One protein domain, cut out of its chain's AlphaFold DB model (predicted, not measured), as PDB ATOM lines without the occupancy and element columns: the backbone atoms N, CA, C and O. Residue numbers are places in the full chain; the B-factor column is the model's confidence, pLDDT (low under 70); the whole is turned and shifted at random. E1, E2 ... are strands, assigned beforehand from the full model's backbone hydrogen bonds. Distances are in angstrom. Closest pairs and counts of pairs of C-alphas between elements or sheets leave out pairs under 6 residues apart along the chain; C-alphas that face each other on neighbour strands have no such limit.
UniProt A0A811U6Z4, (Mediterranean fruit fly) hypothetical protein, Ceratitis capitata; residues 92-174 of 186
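What this domain is: This is residues 92 to 174 of the 186 residues of the protein "(Mediterranean fruit fly) hypothetical protein" of Ceratitis capitata (UniProt A0A811U6Z4). A strongly twisted, curled sheet of six strands makes most of the domain: the short strands E1, E2 and E3 stand side by side at one end of the long axis, and the long hairpin E7 and E8 runs from E6 toward the other end. There a separate hairpin, E4 and E5, reaches out on its own and comes near the far part of E7. The printed part has 83 residues with no named helix and eight strands, E1 to E8 in order along the chain; the class is all strand. The large sheet has the order E3, E2, E1, E6, E7, E8 and, like the pair E4 and E5, is antiparallel. The whole is compact, with a radius of gyration of the C-alphas of 13.0 A, and elongated, spanning 41 by 26 by 22 A.

Where its parts are: E1, residues 92 to 96, begins at C-alpha 92 (31.803, 96.707, 110.153). E2 is residues 101 to 104 and E3 residues 109 to 112. E4, residues 123 to 128, is 15.9 A long from first to last C-alpha, and E5, residues 131 to 136, is 16.2 A. E6 is residues 143 to 147. E7, residues 152 to 161, is 24.6 A long, begins at C-alpha 152 (30.694, 101.966, 121.204) and bends by 65 degrees at residue 158. E8, residues 164 to 173, is 27.3 A long and ends at C-alpha 173 (30.632, 105.815, 123.478).

How they stand to each other: E1, E2 and E3 form a meander, each strand the antiparallel neighbour of the one before, and E6, E7 and E8 form another. N 96 and O 101 of the hairpin E1 and E2 are 2.8 A apart, within hydrogen-bond range, as are N 111 and O 102 of the hairpin E2 and E3, at 2.8 A. The pairing of E1 is staggered: residues 92 to 93 pair with E6, residues 94 to 96 with E2. Between E1 and E6, N 93 and O 144 are within range at 2.9 A. In the hairpin E6 and E7, N 145 and O 154 are 2.9 A apart; in the hairpin E7 and E8, N 157 and O 168 are 3.1 A apart. E3 and E8 are the edge strands. In the hairpin E4 and E5, N 126 and O 133 are 2.8 A apart. The closest C-alphas of E5 and E7, those of Phe 133 and Ala 161, are 7.1 A apart, while E4 and E7 are apart.

The domain as a whole: The C-alphas farthest apart, those of Asp 106 and Lys 130, are 41.8 A from each other. The printed part has no cut. The links E3 to E4 and E5 to E6 are short; the other five are tight. The mean pLDDT of the printed part is 91.7, and no printed residue is under 70.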
ATOM      1  N   MET A  92      31.092  95.742 110.988       96.19
ATOM      2  CA  MET A  92      31.803  96.707 110.153       96.19
ATOM      3  C   MET A  92      30.799  97.660 109.516       96.19
ATOM      4  O   MET A  92      30.046  97.280 108.622       96.19
ATOM      5  N   CYS A  93      30.826  98.915 109.944       96.38
ATOM      6  CA  CYS A  93      29.947  99.944 109.415       96.38
ATOM      7  C   CYS A  93      30.465 100.497 108.088       96.38
ATOM      8  O   CYS A  93      31.673 100.561 107.829       96.38
ATOM      9  N   THR A  94      29.542 101.011 107.280       96.62
ATOM     10  CA  THR A  94      29.896 101.783 106.086       96.62
ATOM     11  C   THR A  94      30.063 103.253 106.456       96.62
ATOM     12  O   THR A  94      29.248 103.807 107.187       96.62
ATOM     13  N   PHE A  95      31.098 103.912 105.939       96.69
ATOM     14  CA  PHE A  95      31.258 105.358 106.086       96.69
ATOM     15  C   PHE A  95      30.816 106.074 104.809       96.69
ATOM     16  O   PHE A  95      31.361 105.826 103.733       96.69
ATOM     17  N   ASN A  96      29.838 106.971 104.920       95.81
ATOM     18  CA  ASN A  96      29.422 107.835 103.822       95.81
ATOM     19  C   ASN A  96      30.267 109.112 103.831       95.81
ATOM     20  O   ASN A  96      30.079 109.965 104.694       95.81
ATOM     21  N   GLU A  97      31.175 109.255 102.865       93.88
ATOM     22  CA  GLU A  97      32.083 110.408 102.782       93.88
ATOM     23  C   GLU A  97      31.357 111.722 102.440       93.88
ATOM     24  O   GLU A  97      31.726 112.778 102.948       93.88
ATOM     25  N   GLU A  98      30.308 111.678 101.615       92.31
ATOM     26  CA  GLU A  98      29.594 112.881 101.156       92.31
ATOM     27  C   GLU A  98      28.763 113.517 102.273       92.31
ATOM     28  O   GLU A  98      28.759 114.737 102.459       92.31
ATOM     29  N   LYS A  99      28.058 112.676 103.032       95.31
ATOM     30  CA  LYS A  99      27.226 113.106 104.159       95.31
ATOM     31  C   LYS A  99      27.998 113.165 105.472       95.31
ATOM     32  O   LYS A  99      27.580 113.869 106.387       95.31
ATOM     33  N   CYS A 100      29.144 112.487 105.541       95.94
ATOM     34  CA  CYS A 100      29.900 112.244 106.762       95.94
ATOM     35  C   CYS A 100      29.026 111.589 107.842       95.94
ATOM     36  O   CYS A 100      28.765 112.133 108.920       95.94
ATOM     37  N   GLU A 101      28.563 110.392 107.495       95.94
ATOM     38  CA  GLU A 101      27.722 109.538 108.328       95.94
ATOM     39  C   GLU A 101      28.367 108.162 108.485       95.94
ATOM     40  O   GLU A 101      28.931 107.612 107.535       95.94
ATOM     41  N   ILE A 102      28.242 107.581 109.675       96.31
ATOM     42  CA  ILE A 102      28.527 106.161 109.892       96.31
ATOM     43  C   ILE A 102      27.199 105.418 109.770       96.31
ATOM     44  O   ILE A 102      26.282 105.667 110.546       96.31
ATOM     45  N   ILE A 103      27.097 104.518 108.800       96.06
ATOM     46  CA  ILE A 103      25.902 103.724 108.521       96.06
ATOM     47  C   ILE A 103      26.058 102.373 109.210       96.06
ATOM     48  O   ILE A 103      26.958 101.601 108.869       96.06
ATOM     49  N   ASN A 104      25.171 102.102 110.166       94.94
ATOM     50  CA  ASN A 104      25.036 100.811 110.816       94.94
ATOM     51  C   ASN A 104      23.749 100.129 110.319       94.94
ATOM     52  O   ASN A 104      22.645 100.400 110.797       94.94
ATOM     53  N   ASP A 105      23.902  99.258 109.329       93.75
ATOM     54  CA  ASP A 105      22.836  98.497 108.675       93.75
ATOM     55  C   ASP A 105      22.258  97.377 109.551       93.75
ATOM     56  O   ASP A 105      21.059  97.120 109.464       93.75
ATOM     57  N   ASP A 106      23.043  96.814 110.472       91.25
ATOM     58  CA  ASP A 106      22.591  95.809 111.449       91.25
ATOM     59  C   ASP A 106      21.412  96.307 112.299       91.25
ATOM     60  O   ASP A 106      20.451  95.585 112.573       91.25
ATOM     61  N   ILE A 107      21.463  97.578 112.710       90.62
ATOM     62  CA  ILE A 107      20.392  98.218 113.485       90.62
ATOM     63  C   ILE A 107      19.598  99.235 112.668       90.62
ATOM     64  O   ILE A 107      18.686  99.850 113.224       90.62
ATOM     65  N   ASN A 108      19.876  99.379 111.369       91.88
ATOM     66  CA  ASN A 108      19.286 100.381 110.477       91.88
ATOM     67  C   ASN A 108      19.311 101.799 111.085       91.88
ATOM     68  O   ASN A 108      18.277 102.463 111.195       91.88
ATOM     69  N   TYR A 109      20.486 102.227 111.547       90.31
ATOM     70  CA  TYR A 109      20.700 103.534 112.162       90.31
ATOM     71  C   TYR A 109      21.965 104.193 111.617       90.31
ATOM     72  O   TYR A 109      23.004 103.548 111.473       90.31
ATOM     73  N   ASN A 110      21.889 105.500 111.375       93.69
ATOM     74  CA  ASN A 110      23.016 106.293 110.902       93.69
ATOM     75  C   ASN A 110      23.459 107.263 111.995       93.69
ATOM     76  O   ASN A 110      22.640 107.969 112.582       93.69
ATOM     77  N   TYR A 111      24.764 107.340 112.230       92.56
ATOM     78  CA  TYR A 111      25.361 108.335 113.110       92.56
ATOM     79  C   TYR A 111      25.806 109.540 112.274       92.56
ATOM     80  O   TYR A 111      26.757 109.442 111.494       92.56
ATOM     81  N   GLU A 112      25.129 110.677 112.443       93.94
ATOM     82  CA  GLU A 112      25.433 111.936 111.753       93.94
ATOM     83  C   GLU A 112      26.655 112.630 112.371       93.94
ATOM     84  O   GLU A 112      26.550 113.489 113.246       93.94
ATOM     85  N   VAL A 113      27.857 112.247 111.936       93.88
ATOM     86  CA  VAL A 113      29.108 112.743 112.531       93.88
ATOM     87  C   VAL A 113      29.344 114.219 112.213       93.88
ATOM     88  O   VAL A 113      29.864 114.944 113.056       93.88
ATOM     89  N   LYS A 114      28.934 114.691 111.030       94.31
ATOM     90  CA  LYS A 114      29.116 116.088 110.594       94.31
ATOM     91  C   LYS A 114      28.472 117.116 111.525       94.31
ATOM     92  O   LYS A 114      29.024 118.197 111.725       94.31
ATOM     93  N   THR A 115      27.280 116.795 112.015       93.94
ATOM     94  CA  THR A 115      26.419 117.652 112.841       93.94
ATOM     95  C   THR A 115      26.492 117.276 114.319       93.94
ATOM     96  O   THR A 115      25.851 117.924 115.148       93.94
ATOM     97  N   ALA A 116      27.274 116.250 114.668       91.56
ATOM     98  CA  ALA A 116      27.376 115.773 116.034       91.56
ATOM     99  C   ALA A 116      27.893 116.887 116.967       91.56
ATOM    100  O   ALA A 116      28.842 117.586 116.597       91.56
ATOM    101  N   PRO A 117      27.358 117.022 118.201       90.88
ATOM    102  CA  PRO A 117      27.668 118.141 119.102       90.88
ATOM    103  C   PRO A 117      29.146 118.299 119.478       90.88
ATOM    104  O   PRO A 117      29.573 119.369 119.898       90.88
ATOM    105  N   PHE A 118      29.928 117.223 119.368       88.81
ATOM    106  CA  PHE A 118      31.363 117.219 119.656       88.81
ATOM    107  C   PHE A 118      32.223 117.645 118.453       88.81
ATOM    108  O   PHE A 118      33.451 117.677 118.553       88.81
ATOM    109  N   THR A 119      31.602 117.952 117.313       92.62
ATOM    110  CA  THR A 119      32.273 118.405 116.094       92.62
ATOM    111  C   THR A 119      31.779 119.784 115.676       92.62
ATOM    112  O   THR A 119      30.680 120.209 116.022       92.62
ATOM    113  N   ASN A 120      32.595 120.476 114.890       93.50
ATOM    114  CA  ASN A 120      32.189 121.645 114.128       93.50
ATOM    115  C   ASN A 120      32.350 121.316 112.642       93.50
ATOM    116  O   ASN A 120      33.479 121.265 112.149       93.50
ATOM    117  N   GLU A 121      31.240 121.016 111.965       93.31
ATOM    118  CA  GLU A 121      31.216 120.503 110.585       93.31
ATOM    119  C   GLU A 121      32.130 119.277 110.394       93.31
ATOM    120  O   GLU A 121      32.876 119.175 109.418       93.31
ATOM    121  N   GLY A 122      32.119 118.354 111.365       93.06
ATOM    122  CA  GLY A 122      32.939 117.141 111.328       93.06
ATOM    123  C   GLY A 122      34.415 117.321 111.681       93.06
ATOM    124  O   GLY A 122      35.194 116.370 111.597       93.06
ATOM    125  N   LYS A 123      34.823 118.523 112.094       94.12
ATOM    126  CA  LYS A 123      36.176 118.798 112.588       94.12
ATOM    127  C   LYS A 123      36.175 118.928 114.103       94.12
ATOM    128  O   LYS A 123      35.286 119.545 114.686       94.12
ATOM    129  N   MET A 124      37.201 118.380 114.740       92.31
ATOM    130  CA  MET A 124      37.402 118.424 116.187       92.31
ATOM    131  C   MET A 124      38.742 119.083 116.496       92.31
ATOM    132  O   MET A 124      39.750 118.756 115.877       92.31
ATOM    133  N   LYS A 125      38.780 119.994 117.470       90.94
ATOM    134  CA  LYS A 125      40.040 120.548 117.984       90.94
ATOM    135  C   LYS A 125      40.534 119.710 119.157       90.94
ATOM    136  O   LYS A 125      39.768 119.422 120.071       90.94
ATOM    137  N   ILE A 126      41.810 119.348 119.126       88.31
ATOM    138  CA  ILE A 126      42.498 118.566 120.151       88.31
ATOM    139  C   ILE A 126      43.739 119.350 120.570       88.31
ATOM    140  O   ILE A 126      44.577 119.679 119.732       88.31
ATOM    141  N   SER A 127      43.874 119.629 121.860       86.31
ATOM    142  CA  SER A 127      45.060 120.292 122.407       86.31
ATOM    143  C   SER A 127      46.065 119.246 122.885       86.31
ATOM    144  O   SER A 127      45.767 118.436 123.762       86.31
ATOM    145  N   ILE A 128      47.268 119.256 122.309       79.06
ATOM    146  CA  ILE A 128      48.388 118.386 122.687       79.06
ATOM    147  C   ILE A 128      49.511 119.288 123.208       79.06
ATOM    148  O   ILE A 128      50.200 119.967 122.445       79.06
ATOM    149  N   GLY A 129      49.689 119.329 124.529       81.00
ATOM    150  CA  GLY A 129      50.661 120.216 125.172       81.00
ATOM    151  C   GLY A 129      50.313 121.694 124.968       81.00
ATOM    152  O   GLY A 129      49.302 122.165 125.477       81.00
ATOM    153  N   LYS A 130      51.169 122.431 124.245       78.62
ATOM    154  CA  LYS A 130      50.963 123.857 123.908       78.62
ATOM    155  C   LYS A 130      50.417 124.081 122.491       78.62
ATOM    156  O   LYS A 130      50.247 125.228 122.091       78.62
ATOM    157  N   SER A 131      50.221 123.014 121.721       80.12
ATOM    158  CA  SER A 131      49.753 123.083 120.337       80.12
ATOM    159  C   SER A 131      48.330 122.570 120.217       80.12
ATOM    160  O   SER A 131      48.014 121.500 120.737       80.12
ATOM    161  N   ASP A 132      47.516 123.293 119.459       86.19
ATOM    162  CA  ASP A 132      46.208 122.820 119.030       86.19
ATOM    163  C   ASP A 132      46.327 122.160 117.657       86.19
ATOM    164  O   ASP A 132      46.963 122.681 116.739       86.19
ATOM    165  N   PHE A 133      45.684 121.009 117.512       88.38
ATOM    166  CA  PHE A 133      45.575 120.260 116.272       88.38
ATOM    167  C   PHE A 133      44.100 120.074 115.921       88.38
ATOM    168  O   PHE A 133      43.279 119.775 116.785       88.38
ATOM    169  N   THR A 134      43.745 120.265 114.650       91.12
ATOM    170  CA  THR A 134      42.376 120.026 114.178       91.12
ATOM    171  C   THR A 134      42.316 118.692 113.457       91.12
ATOM    172  O   THR A 134      42.931 118.515 112.409       91.12
ATOM    173  N   LEU A 135      41.540 117.776 114.014       92.38
ATOM    174  CA  LEU A 135      41.250 116.477 113.444       92.38
ATOM    175  C   LEU A 135      40.033 116.584 112.519       92.38
ATOM    176  O   LEU A 135      38.943 116.942 112.964       92.38
ATOM    177  N   ASP A 136      40.214 116.268 111.240       93.75
ATOM    178  CA  ASP A 136      39.114 116.145 110.280       93.75
ATOM    179  C   ASP A 136      38.566 114.717 110.307       93.75
ATOM    180  O   ASP A 136      39.255 113.774 109.915       93.75
ATOM    181  N   ILE A 137      37.337 114.541 110.784       94.75
ATOM    182  CA  ILE A 137      36.703 113.226 110.898       94.75
ATOM    183  C   ILE A 137      36.050 112.824 109.566       94.75
ATOM    184  O   ILE A 137      36.078 111.647 109.211       94.75
ATOM    185  N   CYS A 138      35.571 113.795 108.783       94.69
ATOM    186  CA  CYS A 138      34.838 113.603 107.527       94.69
ATOM    187  C   CYS A 138      35.717 113.385 106.288       94.69
ATOM    188  O   CYS A 138      35.207 113.320 105.172       94.69
ATOM    189  N   GLY A 139      37.036 113.297 106.462       90.81
ATOM    190  CA  GLY A 139      37.956 112.981 105.373       90.81
ATOM    191  C   GLY A 139      37.732 111.591 104.759       90.81
ATOM    192  O   GLY A 139      36.944 110.783 105.237       90.81
ATOM    193  N   LYS A 140      38.485 111.292 103.699       90.75
ATOM    194  CA  LYS A 140      38.376 110.025 102.961       90.75
ATOM    195  C   LYS A 140      38.942 108.831 103.729       90.75
ATOM    196  O   LYS A 140      39.751 108.996 104.648       90.75
ATOM    197  N   HIS A 141      38.594 107.626 103.282       91.00
ATOM    198  CA  HIS A 141      39.187 106.369 103.760       91.00
ATOM    199  C   HIS A 141      39.020 106.162 105.272       91.00
ATOM    200  O   HIS A 141      39.979 105.865 105.989       91.00
ATOM    201  N   ARG A 142      37.797 106.353 105.769       94.69
ATOM    202  CA  ARG A 142      37.447 106.027 107.153       94.69
ATOM    203  C   ARG A 142      36.978 104.586 107.243       94.69
ATOM    204  O   ARG A 142      36.182 104.137 106.423       94.69
ATOM    205  N   LYS A 143      37.456 103.876 108.261       96.56
ATOM    206  CA  LYS A 143      36.938 102.560 108.635       96.56
ATOM    207  C   LYS A 143      36.154 102.707 109.930       96.56
ATOM    208  O   LYS A 143      36.695 103.251 110.889       96.56
ATOM    209  N   ALA A 144      34.921 102.223 109.957       96.75
ATOM    210  CA  ALA A 144      34.069 102.266 111.136       96.75
ATOM    211  C   ALA A 144      33.656 100.848 111.549       96.75
ATOM    212  O   ALA A 144      33.431  99.992 110.698       96.75
ATOM    213  N   GLU A 145      33.573 100.602 112.850       96.12
ATOM    214  CA  GLU A 145      33.148  99.326 113.426       96.12
ATOM    215  C   GLU A 145      32.370  99.576 114.718       96.12
ATOM    216  O   GLU A 145      32.796 100.382 115.547       96.12
ATOM    217  N   THR A 146      31.248  98.891 114.915       94.31
ATOM    218  CA  THR A 146      30.535  98.884 116.193       94.31
ATOM    219  C   THR A 146      31.035  97.762 117.087       94.31
ATOM    220  O   THR A 146      31.214  96.624 116.663       94.31
ATOM    221  N   ASP A 147      31.216  98.091 118.358       94.00
ATOM    222  CA  ASP A 147      31.397  97.137 119.439       94.00
ATOM    223  C   ASP A 147      30.160  97.218 120.338       94.00
ATOM    224  O   ASP A 147      30.016  98.136 121.152       94.00
ATOM    225  N   TYR A 148      29.228  96.283 120.134       91.31
ATOM    226  CA  TYR A 148      27.974  96.242 120.882       91.31
ATOM    227  C   TYR A 148      28.189  95.907 122.359       91.31
ATOM    228  O   TYR A 148      27.480  96.456 123.205       91.31
ATOM    229  N   ALA A 149      29.184  95.072 122.672       87.62
ATOM    230  CA  ALA A 149      29.505  94.686 124.041       87.62
ATOM    231  C   ALA A 149      30.023  95.866 124.861       87.62
ATOM    232  O   ALA A 149      29.706  96.003 126.043       87.62
ATOM    233  N   GLU A 150      30.768  96.753 124.211       88.62
ATOM    234  CA  GLU A 150      31.270  97.981 124.812       88.62
ATOM    235  C   GLU A 150      30.370  99.206 124.572       88.62
ATOM    236  O   GLU A 150      30.719 100.311 125.001       88.62
ATOM    237  N   GLY A 151      29.235  99.040 123.884       88.62
ATOM    238  CA  GLY A 151      28.303 100.124 123.563       88.62
ATOM    239  C   GLY A 151      28.966 101.279 122.807       88.62
ATOM    240  O   GLY A 151      28.723 102.449 123.121       88.62
ATOM    241  N   SER A 152      29.857 100.964 121.863       92.19
ATOM    242  CA  SER A 152      30.694 101.966 121.204       92.19
ATOM    243  C   SER A 152      30.790 101.805 119.691       92.19
ATOM    244  O   SER A 152      30.612 100.721 119.142       92.19
ATOM    245  N   VAL A 153      31.089 102.909 119.012       94.50
ATOM    246  CA  VAL A 153      31.426 102.954 117.588       94.50
ATOM    247  C   VAL A 153      32.862 103.441 117.465       94.50
ATOM    248  O   VAL A 153      33.204 104.539 117.906       94.50
ATOM    249  N   ASN A 154      33.717 102.619 116.876       95.81
ATOM    250  CA  ASN A 154      35.125 102.903 116.662       95.81
ATOM    251  C   ASN A 154      35.344 103.371 115.225       95.81
ATOM    252  O   ASN A 154      34.930 102.709 114.276       95.81
ATOM    253  N   LEU A 155      36.030 104.497 115.065       96.38
ATOM    254  CA  LEU A 155      36.406 105.065 113.780       96.38
ATOM    255  C   LEU A 155      37.929 105.116 113.671       96.38
ATOM    256  O   LEU A 155      38.608 105.670 114.536       96.38
ATOM    257  N   TYR A 156      38.461 104.577 112.582       96.81
ATOM    258  CA  TYR A 156      39.891 104.446 112.333       96.81
ATOM    259  C   TYR A 156      40.283 105.169 111.053       96.81
ATOM    260  O   TYR A 156      39.633 105.004 110.014       96.81
ATOM    261  N   PHE A 157      41.361 105.947 111.118       95.56
ATOM    262  CA  PHE A 157      41.914 106.638 109.956       95.56
ATOM    263  C   PHE A 157      43.327 107.175 110.183       95.56
ATOM    264  O   PHE A 157      43.844 107.164 111.295       95.56
ATOM    265  N   THR A 158      43.953 107.673 109.117       94.12
ATOM    266  CA  THR A 158      45.257 108.344 109.179       94.12
ATOM    267  C   THR A 158      45.121 109.849 108.991       94.12
ATOM    268  O   THR A 158      44.318 110.297 108.168       94.12
ATOM    269  N   THR A 159      45.945 110.623 109.689       91.62
ATOM    270  CA  THR A 159      46.011 112.084 109.552       91.62
ATOM    271  C   THR A 159      47.447 112.588 109.692       91.62
ATOM    272  O   THR A 159      48.283 111.913 110.296       91.62
ATOM    273  N   ASP A 160      47.735 113.767 109.149       89.00
ATOM    274  CA  ASP A 160      49.012 114.448 109.349       89.00
ATOM    275  C   ASP A 160      48.940 115.263 110.643       89.00
ATOM    276  O   ASP A 160      48.337 116.331 110.687       89.00
ATOM    277  N   ALA A 161      49.522 114.730 111.715       84.62
ATOM    278  CA  ALA A 161      49.581 115.372 113.024       84.62
ATOM    279  C   ALA A 161      50.912 116.137 113.200       84.62
ATOM    280  O   ALA A 161      51.837 115.961 112.404       84.62
ATOM    281  N   PRO A 162      51.080 116.949 114.264       83.25
ATOM    282  CA  PRO A 162      52.344 117.649 114.533       83.25
ATOM    283  C   PRO A 162      53.562 116.720 114.683       83.25
ATOM    284  O   PRO A 162      54.692 117.138 114.458       83.25
ATOM    285  N   CYS A 163      53.337 115.454 115.042       81.88
ATOM    286  CA  CYS A 163      54.359 114.407 115.110       81.88
ATOM    287  C   CYS A 163      54.549 113.627 113.791       81.88
ATOM    288  O   CYS A 163      55.291 112.647 113.768       81.88
ATOM    289  N   GLY A 164      53.904 114.051 112.698       87.56
ATOM    290  CA  GLY A 164      53.900 113.381 111.398       87.56
ATOM    291  C   GLY A 164      52.634 112.556 111.143       87.56
ATOM    292  O   GLY A 164      51.623 112.678 111.843       87.56
ATOM    293  N   LYS A 165      52.686 111.700 110.115       91.56
ATOM    294  CA  LYS A 165      51.557 110.846 109.729       91.56
ATOM    295  C   LYS A 165      51.229 109.864 110.852       91.56
ATOM    296  O   LYS A 165      52.044 109.017 111.206       91.56
ATOM    297  N   SER A 166      50.025 109.984 111.396       89.69
ATOM    298  CA  SER A 166      49.587 109.287 112.600       89.69
ATOM    299  C   SER A 166      48.316 108.490 112.344       89.69
ATOM    300  O   SER A 166      47.428 108.931 111.611       89.69
ATOM    301  N   ASN A 167      48.226 107.316 112.967       93.38
ATOM    302  CA  ASN A 167      46.997 106.531 113.021       93.38
ATOM    303  C   ASN A 167      46.123 107.059 114.157       93.38
ATOM    304  O   ASN A 167      46.609 107.297 115.262       93.38
ATOM    305  N   VAL A 168      44.838 107.218 113.885       93.31
ATOM    306  CA  VAL A 168      43.843 107.714 114.827       93.31
ATOM    307  C   VAL A 168      42.787 106.638 115.019       93.31
ATOM    308  O   VAL A 168      42.252 106.109 114.046       93.31
ATOM    309  N   GLN A 169      42.489 106.346 116.284       95.12
ATOM    310  CA  GLN A 169      41.304 105.612 116.706       95.12
ATOM    311  C   GLN A 169      40.437 106.571 117.517       95.12
ATOM    312  O   GLN A 169      40.829 107.015 118.596       95.12
ATOM    313  N   LEU A 170      39.263 106.897 116.992       93.56
ATOM    314  CA  LEU A 170      38.237 107.645 117.700       93.56
ATOM    315  C   LEU A 170      37.182 106.658 118.193       93.56
ATOM    316  O   LEU A 170      36.570 105.958 117.393       93.56
ATOM    317  N   ARG A 171      36.962 106.617 119.505       94.44
ATOM    318  CA  ARG A 171      35.942 105.771 120.124       94.44
ATOM    319  C   ARG A 171      34.769 106.629 120.580       94.44
ATOM    320  O   ARG A 171      34.911 107.439 121.494       94.44
ATOM    321  N   LEU A 172      33.621 106.446 119.941       91.25
ATOM    322  CA  LEU A 172      32.361 107.087 120.297       91.25
ATOM    323  C   LEU A 172      31.606 106.159 121.243       91.25
ATOM    324  O   LEU A 172      31.261 105.045 120.862       91.25
ATOM    325  N   ILE A 173      31.367 106.595 122.476       88.94
ATOM    326  CA  ILE A 173      30.632 105.815 123.478       88.94
ATOM    327  C   ILE A 173      29.203 106.348 123.529       88.94
ATOM    328  O   ILE A 173      28.996 107.546 123.732       88.94
ATOM    329  N   CYS A 174      28.218 105.472 123.350       73.50
ATOM    330  CA  CYS A 174      26.817 105.854 123.464       73.50
ATOM    331  C   CYS A 174      26.461 106.055 124.946       73.50
ATOM    332  O   CYS A 174      26.467 105.097 125.719       73.50
TER     333      CYS A 174